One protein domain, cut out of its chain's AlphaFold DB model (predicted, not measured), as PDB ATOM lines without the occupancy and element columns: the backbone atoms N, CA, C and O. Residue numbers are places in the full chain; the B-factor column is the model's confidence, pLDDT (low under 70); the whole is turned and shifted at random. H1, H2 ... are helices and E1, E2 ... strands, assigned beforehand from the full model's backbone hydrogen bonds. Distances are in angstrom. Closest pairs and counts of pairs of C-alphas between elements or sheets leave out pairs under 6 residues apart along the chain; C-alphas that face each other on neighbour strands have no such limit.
ATOM      1  N   ALA A  13      11.331  40.591  -3.850       81.81
ATOM      2  CA  ALA A  13      11.929  41.045  -5.103       81.81
ATOM      3  C   ALA A  13      13.186  41.905  -4.887       81.81
ATOM      4  O   ALA A  13      13.964  42.094  -5.819       81.81
ATOM      5  N   ALA A  14      13.406  42.404  -3.666       85.38
ATOM      6  CA  ALA A  14      14.622  43.131  -3.304       85.38
ATOM      7  C   ALA A  14      15.835  42.204  -3.090       85.38
ATOM      8  O   ALA A  14      16.969  42.680  -3.013       85.38
ATOM      9  N   TYR A  15      15.609  40.890  -2.999       88.12
ATOM     10  CA  TYR A  15      16.649  39.881  -2.830       88.12
ATOM     11  C   TYR A  15      16.866  39.114  -4.143       88.12
ATOM     12  O   TYR A  15      15.956  38.947  -4.953       88.12
ATOM     13  N   ASP A  16      18.083  38.616  -4.355       87.62
ATOM     14  CA  ASP A  16      18.466  37.846  -5.549       87.62
ATOM     15  C   ASP A  16      18.835  36.386  -5.239       87.62
ATOM     16  O   ASP A  16      19.170  35.620  -6.141       87.62
ATOM     17  N   SER A  17      18.802  35.998  -3.963       88.75
ATOM     18  CA  SER A  17      19.227  34.680  -3.504       88.75
ATOM     19  C   SER A  17      18.706  34.365  -2.103       88.75
ATOM     20  O   SER A  17      18.472  35.257  -1.281       88.75
ATOM     21  N   TYR A  18      18.612  33.066  -1.799       88.88
ATOM     22  CA  TYR A  18      18.230  32.578  -0.472       88.88
ATOM     23  C   TYR A  18      19.174  33.046   0.632       88.88
ATOM     24  O   TYR A  18      18.713  33.331   1.728       88.88
ATOM     25  N   GLN A  19      20.468  33.172   0.330       86.69
ATOM     26  CA  GLN A  19      21.482  33.638   1.278       86.69
ATOM     27  C   GLN A  19      21.224  35.085   1.722       86.69
ATOM     28  O   GLN A  19      21.268  35.391   2.914       86.69
ATOM     29  N   LYS A  20      20.899  35.987   0.783       88.94
ATOM     30  CA  LYS A  20      20.567  37.373   1.145       88.94
ATOM     31  C   LYS A  20      19.234  37.463   1.877       88.94
ATOM     32  O   LYS A  20      19.117  38.241   2.820       88.94
ATOM     33  N   LEU A  21      18.252  36.658   1.471       89.12
ATOM     34  CA  LEU A  21      16.972  36.589   2.167       89.12
ATOM     35  C   LEU A  21      17.144  36.116   3.612       89.12
ATOM     36  O   LEU A  21      16.600  36.745   4.514       89.12
ATOM     37  N   SER A  22      17.892  35.031   3.841       85.94
ATOM     38  CA  SER A  22      18.118  34.503   5.189       85.94
ATOM     39  C   SER A  22      18.827  35.518   6.070       85.94
ATOM     40  O   SER A  22      18.396  35.711   7.201       85.94
ATOM     41  N   SER A  23      19.830  36.225   5.535       86.31
ATOM     42  CA  SER A  23      20.511  37.306   6.257       86.31
ATOM     43  C   SER A  23      19.538  38.425   6.639       86.31
ATOM     44  O   SER A  23      19.434  38.774   7.806       86.31
ATOM     45  N   GLY A  24      18.743  38.935   5.689       86.69
ATOM     46  CA  GLY A  24      17.793  40.014   5.977       86.69
ATOM     47  C   GLY A  24      16.696  39.607   6.968       86.69
ATOM     48  O   GLY A  24      16.298  40.396   7.824       86.69
ATOM     49  N   VAL A  25      16.212  38.363   6.888       85.50
ATOM     50  CA  VAL A  25      15.258  37.813   7.863       85.50
ATOM     51  C   VAL A  25      15.902  37.685   9.244       85.50
ATOM     52  O   VAL A  25      15.257  38.036  10.232       85.50
ATOM     53  N   GLN A  26      17.151  37.220   9.313       83.75
ATOM     54  CA  GLN A  26      17.920  37.107  10.550       83.75
ATOM     55  C   GLN A  26      18.075  38.470  11.230       83.75
ATOM     56  O   GLN A  26      17.688  38.590  12.389       83.75
ATOM     57  N   ASP A  27      18.524  39.506  10.518       83.81
ATOM     58  CA  ASP A  27      18.658  40.868  11.062       83.81
ATOM     59  C   ASP A  27      17.321  41.416  11.594       83.81
ATOM     60  O   ASP A  27      17.232  41.965  12.697       83.81
ATOM     61  N   LEU A  28      16.236  41.226  10.834       83.00
ATOM     62  CA  LEU A  28      14.903  41.695  11.224       83.00
ATOM     63  C   LEU A  28      14.348  40.964  12.450       83.00
ATOM     64  O   LEU A  28      13.647  41.586  13.259       83.00
ATOM     65  N   PHE A  29      14.602  39.657  12.556       79.25
ATOM     66  CA  PHE A  29      14.142  38.825  13.666       79.25
ATOM     67  C   PHE A  29      15.005  39.052  14.907       79.25
ATOM     68  O   PHE A  29      14.459  39.176  15.999       79.25
ATOM     69  N   LEU A  30      16.319  39.215  14.745       78.56
ATOM     70  CA  LEU A  30      17.236  39.568  15.824       78.56
ATOM     71  C   LEU A  30      16.840  40.899  16.464       78.56
ATOM     72  O   LEU A  30      16.574  40.930  17.664       78.56
ATOM     73  N   GLY A  31      16.648  41.955  15.666       77.56
ATOM     74  CA  GLY A  31      16.194  43.247  16.189       77.56
ATOM     75  C   GLY A  31      14.805  43.188  16.845       77.56
ATOM     76  O   GLY A  31      14.487  43.996  17.716       77.56
ATOM     77  N   PHE A  32      13.959  42.223  16.466       78.19
ATOM     78  CA  PHE A  32      12.693  41.963  17.156       78.19
ATOM     79  C   PHE A  32      12.890  41.234  18.493       78.19
ATOM     80  O   PHE A  32      12.255  41.618  19.476       78.19
ATOM     81  N   LEU A  33      13.766  40.224  18.563       75.00
ATOM     82  CA  LEU A  33      14.121  39.579  19.831       75.00
ATOM     83  C   LEU A  33      14.743  40.584  20.791       75.00
ATOM     84  O   LEU A  33      14.330  40.635  21.939       75.00
ATOM     85  N   GLU A  34      15.691  41.397  20.328       73.06
ATOM     86  CA  GLU A  34      16.318  42.438  21.141       73.06
ATOM     87  C   GLU A  34      15.299  43.423  21.709       73.06
ATOM     88  O   GLU A  34      15.339  43.717  22.900       73.06
ATOM     89  N   ALA A  35      14.330  43.854  20.899       72.56
ATOM     90  CA  ALA A  35      13.234  44.695  21.370       72.56
ATOM     91  C   ALA A  35      12.316  43.986  22.388       72.56
ATOM     92  O   ALA A  35      11.690  44.651  23.209       72.56
ATOM     93  N   GLN A  36      12.228  42.652  22.351       67.56
ATOM     94  CA  GLN A  36      11.463  41.848  23.311       67.56
ATOM     95  C   GLN A  36      12.255  41.410  24.552       67.56
ATOM     96  O   GLN A  36      11.636  40.971  25.522       67.56
ATOM     97  N   LYS A  37      13.591  41.539  24.571       60.47
ATOM     98  CA  LYS A  37      14.444  41.163  25.719       60.47
ATOM     99  C   LYS A  37      14.122  41.946  27.004       60.47
ATOM    100  O   LYS A  37      14.574  41.546  28.069       60.47
ATOM    101  N   ASP A  38      13.287  42.985  26.937       48.75
ATOM    102  CA  ASP A  38      12.730  43.670  28.113       48.75
ATOM    103  C   ASP A  38      11.668  42.826  28.869       48.75
ATOM    104  O   ASP A  38      11.326  43.138  30.005       48.75
ATOM    105  N   VAL A  39      11.156  41.727  28.284       51.62
ATOM    106  CA  VAL A  39      10.000  40.968  28.822       51.62
ATOM    107  C   VAL A  39      10.338  39.561  29.344       51.62
ATOM    108  O   VAL A  39       9.552  38.989  30.097       51.62
ATOM    109  N   THR A  40      11.512  38.992  29.055       36.94
ATOM    110  CA  THR A  40      11.907  37.694  29.637       36.94
ATOM    111  C   THR A  40      13.381  37.669  30.017       36.94
ATOM    112  O   THR A  40      14.251  37.599  29.153       36.94
ATOM    113  N   CYS A  41      13.647  37.672  31.326       43.94
ATOM    114  CA  CYS A  41      14.945  37.346  31.905       43.94
ATOM    115  C   CYS A  41      15.436  35.992  31.382       43.94
ATOM    116  O   CYS A  41      14.964  34.945  31.821       43.94
ATOM    117  N   THR A  42      16.424  35.991  30.497       40.38
ATOM    118  CA  THR A  42      17.479  34.978  30.504       40.38
ATOM    119  C   THR A  42      18.747  35.658  30.014       40.38
ATOM    120  O   THR A  42      18.820  36.188  28.909       40.38
ATOM    121  N   GLU A  43      19.704  35.725  30.926       53.03
ATOM    122  CA  GLU A  43      21.081  36.137  30.715       53.03
ATOM    123  C   GLU A  43      21.708  35.450  29.490       53.03
ATOM    124  O   GLU A  43      21.635  34.237  29.341       53.03
ATOM    125  N   SER A  44      22.317  36.228  28.597       42.88
ATOM    126  CA  SER A  44      23.697  36.016  28.139       42.88
ATOM    127  C   SER A  44      23.982  37.011  27.017       42.88
ATOM    128  O   SER A  44      23.444  36.928  25.910       42.88
ATOM    129  N   GLY A  45      24.790  38.018  27.340       47.62
ATOM    130  CA  GLY A  45      25.353  38.932  26.365       47.62
ATOM    131  C   GLY A  45      26.477  38.235  25.619       47.62
ATOM    132  O   GLY A  45      27.611  38.249  26.075       47.62
ATOM    133  N   GLU A  46      26.168  37.648  24.469       44.56
ATOM    134  CA  GLU A  46      27.173  37.123  23.551       44.56
ATOM    135  C   GLU A  46      26.705  37.396  22.120       44.56
ATOM    136  O   GLU A  46      25.818  36.714  21.610       44.56
ATOM    137  N   GLN A  47      27.342  38.355  21.441       45.47
ATOM    138  CA  GLN A  47      27.194  38.624  19.997       45.47
ATOM    139  C   GLN A  47      27.516  37.393  19.103       45.47
ATOM    140  O   GLN A  47      27.483  37.475  17.887       45.47
ATOM    141  N   GLY A  48      27.847  36.232  19.688       48.25
ATOM    142  CA  GLY A  48      28.060  34.955  18.995       48.25
ATOM    143  C   GLY A  48      26.968  33.899  19.221       48.25
ATOM    144  O   GLY A  48      27.012  32.841  18.592       48.25
ATOM    145  N   ALA A  49      25.994  34.141  20.108       52.44
ATOM    146  CA  ALA A  49      24.863  33.230  20.319       52.44
ATOM    147  C   ALA A  49      23.799  33.394  19.220       52.44
ATOM    148  O   ALA A  49      23.199  32.417  18.783       52.44
ATOM    149  N   GLU A  50      23.621  34.617  18.720       56.81
ATOM    150  CA  GLU A  50      22.680  34.954  17.647       56.81
ATOM    151  C   GLU A  50      22.972  34.203  16.346       56.81
ATOM    152  O   GLU A  50      22.069  33.595  15.775       56.81
ATOM    153  N   GLU A  51      24.235  34.127  15.927       57.69
ATOM    154  CA  GLU A  51      24.627  33.390  14.722       57.69
ATOM    155  C   GLU A  51      24.374  31.876  14.867       57.69
ATOM    156  O   GLU A  51      23.991  31.209  13.907       57.69
ATOM    157  N   ARG A  52      24.481  31.333  16.090       60.81
ATOM    158  CA  ARG A  52      24.127  29.934  16.392       60.81
ATOM    159  C   ARG A  52      22.624  29.671  16.375       60.81
ATOM    160  O   ARG A  52      22.221  28.578  15.994       60.81
ATOM    161  N   ILE A  53      21.803  30.641  16.773       66.88
ATOM    162  CA  ILE A  53      20.340  30.494  16.810       66.88
ATOM    163  C   ILE A  53      19.764  30.376  15.389       66.88
ATOM    164  O   ILE A  53      18.866  29.564  15.148       66.88
ATOM    165  N   PHE A  54      20.304  31.152  14.442       68.88
ATOM    166  CA  PHE A  54      19.907  31.111  13.029       68.88
ATOM    167  C   PHE A  54      20.776  30.182  12.169       68.88
ATOM    168  O   PHE A  54      20.483  29.992  10.985       68.88
ATOM    169  N   SER A  55      21.815  29.565  12.740       71.50
ATOM    170  CA  SER A  55      22.579  28.499  12.088       71.50
ATOM    171  C   SER A  55      21.634  27.342  11.773       71.50
ATOM    172  O   SER A  55      21.204  26.628  12.672       71.50
ATOM    173  N   GLY A  56      21.290  27.167  10.497       73.38
ATOM    174  CA  GLY A  56      20.307  26.172  10.062       73.38
ATOM    175  C   GLY A  56      18.896  26.721   9.841       73.38
ATOM    176  O   GLY A  56      17.978  25.929   9.660       73.38
ATOM    177  N   LEU A  57      18.705  28.045   9.772       80.56
ATOM    178  CA  LEU A  57      17.406  28.676   9.477       80.56
ATOM    179  C   LEU A  57      16.755  28.147   8.184       80.56
ATOM    180  O   LEU A  57      15.533  28.026   8.106       80.56
ATOM    181  N   LEU A  58      17.572  27.846   7.174       79.44
ATOM    182  CA  LEU A  58      17.131  27.320   5.879       79.44
ATOM    183  C   LEU A  58      17.070  25.790   5.829       79.44
ATOM    184  O   LEU A  58      16.377  25.249   4.981       79.44
ATOM    185  N   ASP A  59      17.808  25.103   6.696       73.38
ATOM    186  CA  ASP A  59      18.011  23.647   6.666       73.38
ATOM    187  C   ASP A  59      17.196  22.920   7.757       73.38
ATOM    188  O   ASP A  59      16.963  21.719   7.676       73.38
ATOM    189  N   GLY A  60      16.689  23.651   8.751       71.50
ATOM    190  CA  GLY A  60      15.892  23.114   9.855       71.50
ATOM    191  C   GLY A  60      16.714  22.490  10.986       71.50
ATOM    192  O   GLY A  60      16.143  22.004  11.958       71.50
ATOM    193  N   THR A  61      18.047  22.519  10.898       75.69
ATOM    194  CA  THR A  61      18.959  22.064  11.964       75.69
ATOM    195  C   THR A  61      19.144  23.077  13.093       75.69
ATOM    196  O   THR A  61      19.689  22.729  14.141       75.69
ATOM    197  N   GLY A  62      18.689  24.316  12.891       75.56
ATOM    198  CA  GLY A  62      18.763  25.388  13.878       75.56
ATOM    199  C   GLY A  62      17.650  25.346  14.920       75.56
ATOM    200  O   GLY A  62      16.714  24.547  14.849       75.56
ATOM    201  N   GLU A  63      17.715  26.268  15.883       81.69
ATOM    202  CA  GLU A  63      16.625  26.469  16.850       81.69
ATOM    203  C   GLU A  63      15.378  27.046  16.173       81.69
ATOM    204  O   GLU A  63      14.256  26.766  16.598       81.69
ATOM    205  N   TYR A  64      15.570  27.806  15.096       81.00
ATOM    206  CA  TYR A  64      14.501  28.355  14.281       81.00
ATOM    207  C   TYR A  64      14.598  27.864  12.843       81.00
ATOM    208  O   TYR A  64      15.683  27.716  12.289       81.00
ATOM    209  N   THR A  65      13.438  27.670  12.225       84.75
ATOM    210  CA  THR A  65      13.284  27.274  10.827       84.75
ATOM    211  C   THR A  65      12.439  28.307  10.093       84.75
ATOM    212  O   THR A  65      11.398  28.754  10.591       84.75
ATOM    213  N   LEU A  66      12.876  28.680   8.892       85.88
ATOM    214  CA  LEU A  66      12.148  29.569   8.001       85.88
ATOM    215  C   LEU A  66      11.249  28.759   7.066       85.88
ATOM    216  O   LEU A  66      11.710  28.007   6.205       85.88
ATOM    217  N   ILE A  67       9.947  28.973   7.210       86.69
ATOM    218  CA  ILE A  67       8.925  28.406   6.335       86.69
ATOM    219  C   ILE A  67       8.243  29.515   5.539       86.69
ATOM    220  O   ILE A  67       8.122  30.659   5.995       86.69
ATOM    221  N   TYR A  68       7.750  29.168   4.359       87.44
ATOM    222  CA  TYR A  68       6.929  30.040   3.538       87.44
ATOM    223  C   TYR A  68       5.554  29.428   3.284       87.44
ATOM    224  O   TYR A  68       5.387  28.212   3.255       87.44
ATOM    225  N   GLU A  69       4.559  30.293   3.135       87.25
ATOM    226  CA  GLU A  69       3.212  29.943   2.693       87.25
ATOM    227  C   GLU A  69       3.092  30.294   1.210       87.25
ATOM    228  O   GLU A  69       3.384  31.435   0.828       87.25
ATOM    229  N   ASP A  70       2.699  29.330   0.382       87.50
ATOM    230  CA  ASP A  70       2.543  29.530  -1.056       87.50
ATOM    231  C   ASP A  70       1.133  30.026  -1.432       87.50
ATOM    232  O   ASP A  70       0.238  30.202  -0.596       87.50
ATOM    233  N   ASN A  71       0.915  30.270  -2.723       83.50
ATOM    234  CA  ASN A  71      -0.358  30.753  -3.247       83.50
ATOM    235  C   ASN A  71      -1.563  29.851  -2.927       83.50
ATOM    236  O   ASN A  71      -2.662  30.395  -2.762       83.50
ATOM    237  N   GLY A  72      -1.356  28.540  -2.823       80.06
ATOM    238  CA  GLY A  72      -2.334  27.514  -2.467       80.06
ATOM    239  C   GLY A  72      -2.540  27.322  -0.963       80.06
ATOM    240  O   GLY A  72      -3.329  26.467  -0.573       80.06
ATOM    241  N   GLY A  73      -1.867  28.108  -0.115       80.19
ATOM    242  CA  GLY A  73      -1.980  28.004   1.344       80.19
ATOM    243  C   GLY A  73      -1.222  26.816   1.943       80.19
ATOM    244  O   GLY A  73      -1.331  26.572   3.148       80.19
ATOM    245  N   GLY A  74      -0.449  26.097   1.125       83.75
ATOM    246  CA  GLY A  74       0.522  25.125   1.593       83.75
ATOM    247  C   GLY A  74       1.671  25.828   2.305       83.75
ATOM    248  O   GLY A  74       1.973  26.996   2.057       83.75
ATOM    249  N   ARG A  75       2.288  25.119   3.250       83.25
ATOM    250  CA  ARG A  75       3.492  25.577   3.942       83.25
ATOM    251  C   ARG A  75       4.653  24.726   3.487       83.25
ATOM    252  O   ARG A  75       4.522  23.506   3.398       83.25
ATOM    253  N   SER A  76       5.767  25.367   3.181       84.50
ATOM    254  CA  SER A  76       6.974  24.682   2.742       84.50
ATOM    255  C   SER A  76       8.228  25.350   3.290       84.50
ATOM    256  O   SER A  76       8.191  26.498   3.724       84.50
ATOM    257  N   GLN A  77       9.332  24.618   3.332       82.50
ATOM    258  CA  GLN A  77      10.624  25.085   3.800       82.50
ATOM    259  C   GLN A  77      11.266  25.964   2.730       82.50
ATOM    260  O   GLN A  77      11.167  25.720   1.527       82.50
ATOM    261  N   VAL A  78      11.900  27.054   3.153       85.31
ATOM    262  CA  VAL A  78      12.591  27.926   2.201       85.31
ATOM    263  C   VAL A  78      13.806  27.191   1.634       85.31
ATOM    264  O   VAL A  78      14.699  26.814   2.382       85.31
ATOM    265  N   GLY A  79      13.844  27.018   0.312       84.50
ATOM    266  CA  GLY A  79      14.927  26.321  -0.392       84.50
ATOM    267  C   GLY A  79      14.477  25.149  -1.269       84.50
ATOM    268  O   GLY A  79      15.247  24.736  -2.130       84.50
ATOM    269  N   ASP A  80      13.235  24.667  -1.135       83.75
ATOM    270  CA  ASP A  80      12.724  23.545  -1.948       83.75
ATOM    271  C   ASP A  80      12.565  23.868  -3.443       83.75
ATOM    272  O   ASP A  80      12.556  22.976  -4.291       83.75
ATOM    273  N   LEU A  81      12.408  25.149  -3.786       86.69
ATOM    274  CA  LEU A  81      12.180  25.608  -5.156       86.69
ATOM    275  C   LEU A  81      13.367  26.430  -5.677       86.69
ATOM    276  O   LEU A  81      14.106  27.029  -4.896       86.69
ATOM    277  N   PRO A  82      13.537  26.564  -7.003       89.56
ATOM    278  CA  PRO A  82      14.430  27.575  -7.563       89.56
ATOM    279  C   PRO A  82      14.011  28.989  -7.127       89.56
ATOM    280  O   PRO A  82      12.817  29.286  -7.069       89.56
ATOM    281  N   TRP A  83      14.983  29.879  -6.888       89.44
ATOM    282  CA  TRP A  83      14.751  31.243  -6.379       89.44
ATOM    283  C   TRP A  83      13.653  32.006  -7.141       89.44
ATOM    284  O   TRP A  83      12.710  32.510  -6.537       89.44
ATOM    285  N   ASN A  84      13.713  32.021  -8.476       88.75
ATOM    286  CA  ASN A  84      12.729  32.721  -9.312       88.75
ATOM    287  C   ASN A  84      11.294  32.205  -9.120       88.75
ATOM    288  O   ASN A  84      10.338  32.980  -9.195       88.75
ATOM    289  N   VAL A  85      11.139  30.899  -8.881       89.69
ATOM    290  CA  VAL A  85       9.831  30.287  -8.625       89.69
ATOM    291  C   VAL A  85       9.357  30.688  -7.236       89.69
ATOM    292  O   VAL A  85       8.237  31.166  -7.094       89.69
ATOM    293  N   PHE A  86      10.232  30.577  -6.237       89.19
ATOM    294  CA  PHE A  86       9.944  30.949  -4.857       89.19
ATOM    295  C   PHE A  86       9.471  32.401  -4.710       89.19
ATOM    296  O   PHE A  86       8.439  32.639  -4.089       89.19
ATOM    297  N   VAL A  87      10.148  33.371  -5.336       89.94
ATOM    298  CA  VAL A  87       9.743  34.792  -5.282       89.94
ATOM    299  C   VAL A  87       8.344  35.014  -5.877       89.94
ATOM    300  O   VAL A  87       7.631  35.923  -5.462       89.94
ATOM    301  N   SER A  88       7.928  34.165  -6.821       89.19
ATOM    302  CA  SER A  88       6.617  34.251  -7.477       89.19
ATOM    303  C   SER A  88       5.505  33.509  -6.720       89.19
ATOM    304  O   SER A  88       4.322  33.815  -6.898       89.19
ATOM    305  N   THR A  89       5.853  32.507  -5.907       88.69
ATOM    306  CA  THR A  89       4.888  31.655  -5.194       88.69
ATOM    307  C   THR A  89       4.725  32.022  -3.726       88.69
ATOM    308  O   THR A  89       3.632  31.838  -3.186       88.69
ATOM    309  N   ALA A  90       5.772  32.526  -3.075       88.00
ATOM    310  CA  ALA A  90       5.774  32.815  -1.649       88.00
ATOM    311  C   ALA A  90       4.920  34.049  -1.321       88.00
ATOM    312  O   ALA A  90       5.210  35.172  -1.732       88.00
ATOM    313  N   LYS A  91       3.871  33.842  -0.520       86.44
ATOM    314  CA  LYS A  91       2.981  34.903  -0.025       86.44
ATOM    315  C   LYS A  91       3.388  35.427   1.342       86.44
ATOM    316  O   LYS A  91       3.213  36.610   1.632       86.44
ATOM    317  N   ARG A  92       3.843  34.537   2.226       85.38
ATOM    318  CA  ARG A  92       4.183  34.871   3.614       85.38
ATOM    319  C   ARG A  92       5.385  34.073   4.062       85.38
ATOM    320  O   ARG A  92       5.476  32.891   3.760       85.38
ATOM    321  N   LEU A  93       6.242  34.712   4.843       86.44
ATOM    322  CA  LEU A  93       7.339  34.063   5.546       86.44
ATOM    323  C   LEU A  93       6.997  33.955   7.025       86.44
ATOM    324  O   LEU A  93       6.403  34.872   7.600       86.44
ATOM    325  N   ARG A  94       7.371  32.837   7.638       82.06
ATOM    326  CA  ARG A  94       7.263  32.628   9.079       82.06
ATOM    327  C   ARG A  94       8.556  32.014   9.582       82.06
ATOM    328  O   ARG A  94       9.012  31.001   9.063       82.06
ATOM    329  N   VAL A  95       9.107  32.627  10.616       82.50
ATOM    330  CA  VAL A  95      10.167  32.031  11.422       82.50
ATOM    331  C   VAL A  95       9.474  31.313  12.571       82.50
ATOM    332  O   VAL A  95       8.689  31.926  13.294       82.50
ATOM    333  N   MET A  96       9.703  30.012  12.695       78.31
ATOM    334  CA  MET A  96       9.141  29.185  13.760       78.31
ATOM    335  C   MET A  96      10.263  28.516  14.533       78.31
ATOM    336  O   MET A  96      11.271  28.154  13.931       78.31
ATOM    337  N   ARG A  97      10.089  28.310  15.841       78.12
ATOM    338  CA  ARG A  97      11.022  27.470  16.588       78.12
ATOM    339  C   ARG A  97      10.880  26.028  16.109       78.12
ATOM    340  O   ARG A  97       9.765  25.534  15.945       78.12
ATOM    341  N   SER A  98      11.991  25.331  15.929       74.69
ATOM    342  CA  SER A  98      12.022  23.940  15.473       74.69
ATOM    343  C   SER A  98      11.257  23.004  16.419       74.69
ATOM    344  O   SER A  98      10.648  22.042  15.968       74.69
ATOM    345  N   SER A  99      11.176  23.331  17.716       71.94
ATOM    346  CA  SER A  99      10.336  22.612  18.689       71.94
ATOM    347  C   SER A  99       8.827  22.846  18.526       71.94
ATOM    348  O   SER A  99       8.031  22.065  19.036       71.94
ATOM    349  N   GLU A 100       8.422  23.945  17.884       72.25
ATOM    350  CA  GLU A 100       7.020  24.283  17.597       72.25
ATOM    351  C   GLU A 100       6.574  23.778  16.222       72.25
ATOM    352  O   GLU A 100       5.387  23.834  15.884       72.25
TER     353      GLU A 100
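This is residues 13 to 100 of the 118 residues of the protein "Auxin-responsive protein" of Arundo donax (UniProt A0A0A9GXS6). A small three-stranded sheet and one long helix, H1, run past each other with few contacts, while two short helices, H2 and H3, graze the sheet near opposite ends of E1. Residues 34 to 49, of which 34 to 36 belong to H1 and 49 is the first residue of H2, stick out from this body as a long loop and draw the whole out in length. The printed part has 88 residues with three named helices and three named strands, in the order H1, H2, E1, E2, H3, E3; the class is mixed, helices and strands, and the sheet, ordered E2, E1, E3, is antiparallel. It is only just compact, close to loose, with a radius of gyration of the C-alphas of 14.0 A, and its outline is elongated, spanning 41 by 25 by 22 A.

H1, residues 18 to 36, is on the sheet but only grazes it, with residues 22 to 29. H2, residues 49 to 54, is close to H1 but not clearly touching; their closest C-alphas, those of Gln 26 and Phe 54, are 6.8 A apart, and they run opposite ways at a steep tilt of 51 degrees. H2 only grazes the sheet with residues 52 to 54; the C-alpha of Phe 54 is 6.2 A from that of Tyr 64 in E1, residues 64 to 70, their closest pair. E1 and E2, residues 75 to 77, form a hairpin, at 132 degrees between directions, with N 68 and O 76 at 2.8 A, within hydrogen-bond range. H3, residues 83 to 89, only grazes the sheet with residues 86 to 89, and is apart from H2. H1 and H3 are close but not clearly touching, their closest C-alphas, those of Tyr 18 and Trp 83, being 7.0 A apart. E3, residues 90 to 97, is antiparallel to E1 at 156 degrees, with N 67 and O 94 at 2.9 A, within hydrogen-bond range. E2, H3 and E3 form a split strand-helix-strand unit, two strands running the same way with E1 between them in the sheet; its crossover is right-handed. Every O i to N i+4 pair is within hydrogen-bond range in H1 and H2, and 2 of 3 are in H3.

H1 begins at C-alpha 18 (18.230, 32.578, -0.472) and is 26.4 A long. H2 measures 9.1 A, E1 19.5 A, E2 7.2 A and H3 9.9 A. E3, 19.7 A, ends at C-alpha 97 (11.022, 27.470, 16.588).

The C-alphas of Gly 45 and Gly 72, the two farthest apart, are 41.6 A apart. The printed part has no cut, and the link from H1 to H2, 12 residues, is long. Mean pLDDT of the printed part is 76.3, with residues 36 to 54 under 70.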